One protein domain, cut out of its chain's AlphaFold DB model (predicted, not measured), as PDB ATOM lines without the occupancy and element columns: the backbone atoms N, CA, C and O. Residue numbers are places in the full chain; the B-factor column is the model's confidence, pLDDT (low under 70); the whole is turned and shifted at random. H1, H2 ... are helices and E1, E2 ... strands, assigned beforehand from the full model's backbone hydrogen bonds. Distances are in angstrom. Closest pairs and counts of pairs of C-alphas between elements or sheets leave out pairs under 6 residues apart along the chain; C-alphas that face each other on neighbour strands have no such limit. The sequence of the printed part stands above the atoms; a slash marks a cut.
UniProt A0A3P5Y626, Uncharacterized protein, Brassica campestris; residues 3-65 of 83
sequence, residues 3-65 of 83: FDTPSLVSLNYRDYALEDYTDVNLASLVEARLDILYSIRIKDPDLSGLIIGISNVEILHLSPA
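Overview. This is residues 3 to 65 of the 83 residues of an uncharacterized protein of Brassica campestris (UniProt A0A3P5Y626). The chain winds in stacked turns: parallel strands E1, E3 and E4 form a sheet along one side, and the turns come back through E2 and H1 on the opposite side. The 63 printed residues, under half in named elements, run E1 E2 E3 H1 E4, class mixed; the sheet's order is E1, E3, E4. The whole is compact, radius of gyration of the C-alphas 11.6 A, and flat, 33 by 25 by 13 A.

Arrangement. Look first at inner strand E3, residues 31 to 37. Beside it runs E1, residues 10 to 16, parallel at 5 degrees, with N 13 and O 33 2.8 A apart, within hydrogen-bond range. E4, residues 59 to 62, is its other parallel neighbour, at 14 degrees, with N 61 and O 32 at 2.8 A. H1, residues 48 to 53, is not on the sheet; its O i to N i+4 pairs are within hydrogen-bond range. E3, H1 and E4 make a strand-helix-strand unit, two parallel neighbours with a helix between, its crossover right-handed. E2, residues 23 to 25, pairs with no named strand, but residues 3 to 4 pair parallel with its residues 24 to 25; its closest C-alpha pair with H1 is Val 24 and Gly 53, 4.6 A.

Along the chain. Find C-alpha 10 at (190.718, 159.765, 167.890); E1 runs 19.6 A from there, as long as E3. E4, 9.8 A, ends at C-alpha 62, (204.424, 160.511, 165.798). H1 spans 8.6 A and E2 6.4 A.

Size, cuts and confidence. The C-alphas farthest apart, those of Ser 7 and Ile 40, are 33.9 A apart. The printed part has no cut and no long link. The model's pLDDT is under 70 at residues 64 to 65.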
ATOM      1  N   PHE A   3     189.469 166.406 155.636       82.12
ATOM      2  CA  PHE A   3     188.904 165.748 156.807       82.12
ATOM      3  C   PHE A   3     187.796 166.641 157.358       82.12
ATOM      4  O   PHE A   3     188.094 167.634 158.004       82.12
ATOM      5  N   ASP A   4     186.532 166.300 157.128       87.88
ATOM      6  CA  ASP A   4     185.398 167.018 157.726       87.88
ATOM      7  C   ASP A   4     184.665 166.112 158.715       87.88
ATOM      8  O   ASP A   4     183.616 165.533 158.433       87.88
ATOM      9  N   THR A   5     185.293 165.909 159.871       88.88
ATOM     10  CA  THR A   5     184.799 165.006 160.917       88.88
ATOM     11  C   THR A   5     184.959 165.654 162.291       88.88
ATOM     12  O   THR A   5     185.801 165.229 163.086       88.88
ATOM     13  N   PRO A   6     184.145 166.676 162.612       88.25
ATOM     14  CA  PRO A   6     184.312 167.477 163.823       88.25
ATOM     15  C   PRO A   6     184.043 166.709 165.119       88.25
ATOM     16  O   PRO A   6     184.509 167.139 166.168       88.25
ATOM     17  N   SER A   7     183.305 165.596 165.073       91.44
ATOM     18  CA  SER A   7     183.011 164.733 166.228       91.44
ATOM     19  C   SER A   7     184.039 163.617 166.445       91.44
ATOM     20  O   SER A   7     183.889 162.823 167.375       91.44
ATOM     21  N   LEU A   8     185.064 163.522 165.591       91.44
ATOM     22  CA  LEU A   8     186.100 162.505 165.718       91.44
ATOM     23  C   LEU A   8     186.973 162.809 166.938       91.44
ATOM     24  O   LEU A   8     187.563 163.878 167.018       91.44
ATOM     25  N   VAL A   9     187.062 161.853 167.863       91.12
ATOM     26  CA  VAL A   9     187.837 161.986 169.110       91.12
ATOM     27  C   VAL A   9     189.232 161.375 169.021       91.12
ATOM     28  O   VAL A   9     190.140 161.824 169.717       91.12
ATOM     29  N   SER A  10     189.422 160.387 168.143       90.88
ATOM     30  CA  SER A  10     190.718 159.765 167.890       90.88
ATOM     31  C   SER A  10     190.968 159.559 166.397       90.88
ATOM     32  O   SER A  10     190.089 159.121 165.651       90.88
ATOM     33  N   LEU A  11     192.184 159.878 165.953       90.25
ATOM     34  CA  LEU A  11     192.626 159.750 164.568       90.25
ATOM     35  C   LEU A  11     193.833 158.822 164.506       90.25
ATOM     36  O   LEU A  11     194.830 159.042 165.184       90.25
ATOM     37  N   ASN A  12     193.771 157.815 163.642       90.81
ATOM     38  CA  ASN A  12     194.926 157.002 163.279       90.81
ATOM     39  C   ASN A  12     195.140 157.118 161.771       90.81
ATOM     40  O   ASN A  12     194.406 156.514 160.989       90.81
ATOM     41  N   TYR A  13     196.114 157.933 161.377       87.81
ATOM     42  CA  TYR A  13     196.380 158.273 159.990       87.81
ATOM     43  C   TYR A  13     197.776 157.807 159.584       87.81
ATOM     44  O   TYR A  13     198.779 158.196 160.185       87.81
ATOM     45  N   ARG A  14     197.831 156.968 158.547       88.25
ATOM     46  CA  ARG A  14     199.068 156.464 157.951       88.25
ATOM     47  C   ARG A  14     198.970 156.544 156.440       88.25
ATOM     48  O   ARG A  14     198.231 155.763 155.844       88.25
ATOM     49  N   ASP A  15     199.711 157.465 155.840       87.06
ATOM     50  CA  ASP A  15     199.711 157.653 154.391       87.06
ATOM     51  C   ASP A  15     200.953 158.422 153.919       87.06
ATOM     52  O   ASP A  15     201.741 158.916 154.730       87.06
ATOM     53  N   TYR A  16     201.132 158.531 152.605       86.38
ATOM     54  CA  TYR A  16     202.152 159.389 152.023       86.38
ATOM     55  C   TYR A  16     201.805 160.873 152.185       86.38
ATOM     56  O   TYR A  16     200.651 161.273 152.042       86.38
ATOM     57  N   ALA A  17     202.825 161.692 152.443       85.50
ATOM     58  CA  ALA A  17     202.719 163.140 152.498       85.50
ATOM     59  C   ALA A  17     202.185 163.665 151.162       85.50
ATOM     60  O   ALA A  17     202.724 163.334 150.104       85.50
ATOM     61  N   LEU A  18     201.121 164.458 151.229       84.62
ATOM     62  CA  LEU A  18     200.458 165.028 150.062       84.62
ATOM     63  C   LEU A  18     200.968 166.442 149.778       84.62
ATOM     64  O   LEU A  18     201.554 167.087 150.644       84.62
ATOM     65  N   GLU A  19     200.721 166.919 148.559       84.06
ATOM     66  CA  GLU A  19     201.000 168.310 148.180       84.06
ATOM     67  C   GLU A  19     200.134 169.304 148.958       84.06
ATOM     68  O   GLU A  19     200.594 170.408 149.208       84.06
ATOM     69  N   ASP A  20     198.908 168.921 149.345       83.50
ATOM     70  CA  ASP A  20     197.990 169.816 150.055       83.50
ATOM     71  C   ASP A  20     196.917 169.079 150.896       83.50
ATOM     72  O   ASP A  20     196.364 168.029 150.513       83.50
ATOM     73  N   TYR A  21     196.580 169.686 152.039       84.56
ATOM     74  CA  TYR A  21     195.518 169.304 152.976       84.56
ATOM     75  C   TYR A  21     194.551 170.481 153.149       84.56
ATOM     76  O   TYR A  21     194.622 171.234 154.116       84.56
ATOM     77  N   THR A  22     193.645 170.628 152.188       79.31
ATOM     78  CA  THR A  22     192.929 171.884 151.942       79.31
ATOM     79  C   THR A  22     191.795 172.175 152.930       79.31
ATOM     80  O   THR A  22     191.434 173.331 153.095       79.31
ATOM     81  N   ASP A  23     191.273 171.172 153.646       79.62
ATOM     82  CA  ASP A  23     190.172 171.354 154.606       79.62
ATOM     83  C   ASP A  23     190.238 170.305 155.720       79.62
ATOM     84  O   ASP A  23     189.830 169.159 155.524       79.62
ATOM     85  N   VAL A  24     190.770 170.669 156.890       83.62
ATOM     86  CA  VAL A  24     190.913 169.753 158.035       83.62
ATOM     87  C   VAL A  24     190.142 170.304 159.237       83.62
ATOM     88  O   VAL A  24     190.613 171.173 159.963       83.62
ATOM     89  N   ASN A  25     188.939 169.775 159.445       86.12
ATOM     90  CA  ASN A  25     188.030 170.064 160.545       86.12
ATOM     91  C   ASN A  25     187.925 168.851 161.486       86.12
ATOM     92  O   ASN A  25     187.167 167.904 161.255       86.12
ATOM     93  N   LEU A  26     188.701 168.902 162.568       88.38
ATOM     94  CA  LEU A  26     188.808 167.860 163.593       88.38
ATOM     95  C   LEU A  26     188.598 168.471 164.989       88.38
ATOM     96  O   LEU A  26     189.393 168.286 165.905       88.38
ATOM     97  N   ALA A  27     187.524 169.252 165.136       87.38
ATOM     98  CA  ALA A  27     187.279 170.097 166.306       87.38
ATOM     99  C   ALA A  27     187.305 169.356 167.659       87.38
ATOM    100  O   ALA A  27     187.816 169.911 168.628       87.38
ATOM    101  N   SER A  28     186.779 168.128 167.724       90.69
ATOM    102  CA  SER A  28     186.708 167.323 168.961       90.69
ATOM    103  C   SER A  28     187.867 166.333 169.124       90.69
ATOM    104  O   SER A  28     187.773 165.426 169.951       90.69
ATOM    105  N   LEU A  29     188.923 166.450 168.317       91.50
ATOM    106  CA  LEU A  29     190.008 165.479 168.308       91.50
ATOM    107  C   LEU A  29     190.887 165.625 169.549       91.50
ATOM    108  O   LEU A  29     191.453 166.685 169.790       91.50
ATOM    109  N   VAL A  30     191.024 164.534 170.301       90.75
ATOM    110  CA  VAL A  30     191.799 164.476 171.550       90.75
ATOM    111  C   VAL A  30     193.111 163.725 171.337       90.75
ATOM    112  O   VAL A  30     194.155 164.130 171.845       90.75
ATOM    113  N   GLU A  31     193.079 162.650 170.550       91.50
ATOM    114  CA  GLU A  31     194.243 161.810 170.281       91.50
ATOM    115  C   GLU A  31     194.483 161.673 168.776       91.50
ATOM    116  O   GLU A  31     193.582 161.318 168.014       91.50
ATOM    117  N   ALA A  32     195.720 161.900 168.338       90.94
ATOM    118  CA  ALA A  32     196.137 161.645 166.967       90.94
ATOM    119  C   ALA A  32     197.388 160.775 166.923       90.94
ATOM    120  O   ALA A  32     198.396 161.052 167.570       90.94
ATOM    121  N   ARG A  33     197.352 159.748 166.080       90.62
ATOM    122  CA  ARG A  33     198.509 158.972 165.656       90.62
ATOM    123  C   ARG A  33     198.760 159.241 164.183       90.62
ATOM    124  O   ARG A  33     197.936 158.881 163.347       90.62
ATOM    125  N   LEU A  34     199.901 159.853 163.888       88.38
ATOM    126  CA  LEU A  34     200.326 160.179 162.534       88.38
ATOM    127  C   LEU A  34     201.556 159.358 162.149       88.38
ATOM    128  O   LEU A  34     202.581 159.367 162.833       88.38
ATOM    129  N   ASP A  35     201.450 158.666 161.023       88.00
ATOM    130  CA  ASP A  35     202.550 157.971 160.366       88.00
ATOM    131  C   ASP A  35     202.623 158.412 158.899       88.00
ATOM    132  O   ASP A  35     202.097 157.758 157.998       88.00
ATOM    133  N   ILE A  36     203.226 159.584 158.689       85.94
ATOM    134  CA  ILE A  36     203.373 160.208 157.374       85.94
ATOM    135  C   ILE A  36     204.633 159.667 156.689       85.94
ATOM    136  O   ILE A  36     205.735 159.772 157.227       85.94
ATOM    137  N   LEU A  37     204.473 159.117 155.487       85.25
ATOM    138  CA  LEU A  37     205.556 158.580 154.662       85.25
ATOM    139  C   LEU A  37     205.945 159.574 153.562       85.25
ATOM    140  O   LEU A  37     205.088 160.193 152.943       85.25
ATOM    141  N   TYR A  38     207.228 159.699 153.238       75.88
ATOM    142  CA  TYR A  38     207.648 160.539 152.112       75.88
ATOM    143  C   TYR A  38     207.602 159.771 150.794       75.88
ATOM    144  O   TYR A  38     208.088 158.644 150.689       75.88
ATOM    145  N   SER A  39     207.027 160.401 149.772       79.81
ATOM    146  CA  SER A  39     207.019 159.884 148.407       79.81
ATOM    147  C   SER A  39     208.056 160.619 147.570       79.81
ATOM    148  O   SER A  39     208.071 161.841 147.538       79.81
ATOM    149  N   ILE A  40     208.852 159.882 146.792       80.19
ATOM    150  CA  ILE A  40     209.768 160.468 145.796       80.19
ATOM    151  C   ILE A  40     209.043 161.237 144.679       80.19
ATOM    152  O   ILE A  40     209.686 161.914 143.881       80.19
ATOM    153  N   ARG A  41     207.716 161.085 144.571       81.44
ATOM    154  CA  ARG A  41     206.898 161.740 143.543       81.44
ATOM    155  C   ARG A  41     206.460 163.145 143.942       81.44
ATOM    156  O   ARG A  41     206.196 163.939 143.050       81.44
ATOM    157  N   ILE A  42     206.382 163.429 145.242       79.69
ATOM    158  CA  ILE A  42     205.936 164.722 145.766       79.69
ATOM    159  C   ILE A  42     207.165 165.455 146.282       79.69
ATOM    160  O   ILE A  42     207.814 165.021 147.230       79.69
ATOM    161  N   LYS A  43     207.518 166.528 145.575       77.56
ATOM    162  CA  LYS A  43     208.780 167.245 145.772       77.56
ATOM    163  C   LYS A  43     208.759 168.105 147.033       77.56
ATOM    164  O   LYS A  43     209.735 168.106 147.771       77.56
ATOM    165  N   ASP A  44     207.622 168.751 147.271       80.94
ATOM    166  CA  ASP A  44     207.402 169.697 148.359       80.94
ATOM    167  C   ASP A  44     206.031 169.409 148.991       80.94
ATOM    168  O   ASP A  44     205.033 170.019 148.610       80.94
ATOM    169  N   PRO A  45     205.932 168.410 149.885       83.25
ATOM    170  CA  PRO A  45     204.682 168.141 150.580       83.25
ATOM    171  C   PRO A  45     204.373 169.261 151.577       83.25
ATOM    172  O   PRO A  45     205.239 169.640 152.371       83.25
ATOM    173  N   ASP A  46     203.130 169.738 151.587       85.12
ATOM    174  CA  ASP A  46     202.654 170.707 152.570       85.12
ATOM    175  C   ASP A  46     201.834 169.997 153.647       85.12
ATOM    176  O   ASP A  46     200.760 169.466 153.388       85.12
ATOM    177  N   LEU A  47     202.342 169.977 154.879       85.12
ATOM    178  CA  LEU A  47     201.646 169.399 156.034       85.12
ATOM    179  C   LEU A  47     200.909 170.457 156.867       85.12
ATOM    180  O   LEU A  47     200.294 170.111 157.876       85.12
ATOM    181  N   SER A  48     200.953 171.733 156.475       85.44
ATOM    182  CA  SER A  48     200.423 172.849 157.267       85.44
ATOM    183  C   SER A  48     198.938 172.671 157.573       85.44
ATOM    184  O   SER A  48     198.535 172.809 158.726       85.44
ATOM    185  N   GLY A  49     198.135 172.275 156.580       84.38
ATOM    186  CA  GLY A  49     196.705 172.018 156.773       84.38
ATOM    187  C   GLY A  49     196.423 170.883 157.763       84.38
ATOM    188  O   GLY A  49     195.545 171.006 158.617       84.38
ATOM    189  N   LEU A  50     197.225 169.812 157.727       85.56
ATOM    190  CA  LEU A  50     197.115 168.707 158.681       85.56
ATOM    191  C   LEU A  50     197.480 169.153 160.104       85.56
ATOM    192  O   LEU A  50     196.761 168.823 161.045       85.56
ATOM    193  N   ILE A  51     198.558 169.931 160.260       83.69
ATOM    194  CA  ILE A  51     199.003 170.469 161.556       83.69
ATOM    195  C   ILE A  51     197.950 171.414 162.148       83.69
ATOM    196  O   ILE A  51     197.647 171.329 163.337       83.69
ATOM    197  N   ILE A  52     197.371 172.293 161.328       85.62
ATOM    198  CA  ILE A  52     196.312 173.215 161.758       85.62
ATOM    199  C   ILE A  52     195.084 172.429 162.223       85.62
ATOM    200  O   ILE A  52     194.537 172.713 163.288       85.62
ATOM    201  N   GLY A  53     194.672 171.414 161.465       82.38
ATOM    202  CA  GLY A  53     193.479 170.641 161.790       82.38
ATOM    203  C   GLY A  53     193.593 169.792 163.054       82.38
ATOM    204  O   GLY A  53     192.599 169.624 163.751       82.38
ATOM    205  N   ILE A  54     194.789 169.304 163.399       85.75
ATOM    206  CA  ILE A  54     195.031 168.564 164.652       85.75
ATOM    207  C   ILE A  54     195.454 169.470 165.817       85.75
ATOM    208  O   ILE A  54     195.874 168.966 166.851       85.75
ATOM    209  N   SER A  55     195.373 170.794 165.687       84.94
ATOM    210  CA  SER A  55     195.876 171.731 166.709       84.94
ATOM    211  C   SER A  55     195.238 171.579 168.099       84.94
ATOM    212  O   SER A  55     195.831 172.017 169.083       84.94
ATOM    213  N   ASN A  56     194.074 170.929 168.191       84.25
ATOM    214  CA  ASN A  56     193.348 170.693 169.441       84.25
ATOM    215  C   ASN A  56     193.712 169.375 170.152       84.25
ATOM    216  O   ASN A  56     193.157 169.104 171.214       84.25
ATOM    217  N   VAL A  57     194.613 168.553 169.596       87.31
ATOM    218  CA  VAL A  57     194.946 167.254 170.202       87.31
ATOM    219  C   VAL A  57     195.746 167.414 171.488       87.31
ATOM    220  O   VAL A  57     196.696 168.190 171.569       87.31
ATOM    221  N   GLU A  58     195.400 166.609 172.486       89.06
ATOM    222  CA  GLU A  58     196.139 166.513 173.744       89.06
ATOM    223  C   GLU A  58     197.294 165.514 173.631       89.06
ATOM    224  O   GLU A  58     198.361 165.706 174.216       89.06
ATOM    225  N   ILE A  59     197.089 164.443 172.858       84.44
ATOM    226  CA  ILE A  59     198.062 163.365 172.681       84.44
ATOM    227  C   ILE A  59     198.376 163.215 171.195       84.44
ATOM    228  O   ILE A  59     197.520 162.835 170.397       84.44
ATOM    229  N   LEU A  60     199.635 163.477 170.832       85.44
ATOM    230  CA  LEU A  60     200.148 163.301 169.475       85.44
ATOM    231  C   LEU A  60     201.217 162.204 169.438       85.44
ATOM    232  O   LEU A  60     202.339 162.372 169.919       85.44
ATOM    233  N   HIS A  61     200.877 161.078 168.821       84.69
ATOM    234  CA  HIS A  61     201.799 159.992 168.524       84.69
ATOM    235  C   HIS A  61     202.381 160.162 167.121       84.69
ATOM    236  O   HIS A  61     201.691 159.953 166.125       84.69
ATOM    237  N   LEU A  62     203.670 160.481 167.049       78.62
ATOM    238  CA  LEU A  62     204.424 160.511 165.798       78.62
ATOM    239  C   LEU A  62     205.182 159.197 165.605       78.62
ATOM    240  O   LEU A  62     205.756 158.641 166.546       78.62
ATOM    241  N   SER A  63     205.190 158.690 164.379       72.88
ATOM    242  CA  SER A  63     206.106 157.620 163.993       72.88
ATOM    243  C   SER A  63     207.548 158.141 163.857       72.88
ATOM    244  O   SER A  63     207.761 159.322 163.592       72.88
ATOM    245  N   PRO A  64     208.577 157.282 163.960       65.88
ATOM    246  CA  PRO A  64     209.965 157.690 163.717       65.88
ATOM    247  C   PRO A  64     210.173 158.334 162.336       65.88
ATOM    248  O   PRO A  64     210.925 159.295 162.217       65.88
ATOM    249  N   ALA A  65     209.449 157.857 161.315       61.16
ATOM    250  CA  ALA A  65     209.481 158.412 159.961       61.16
ATOM    251  C   ALA A  65     208.936 159.852 159.886       61.16
ATOM    252  O   ALA A  65     209.360 160.624 159.033       61.16
TER     253      ALA A  65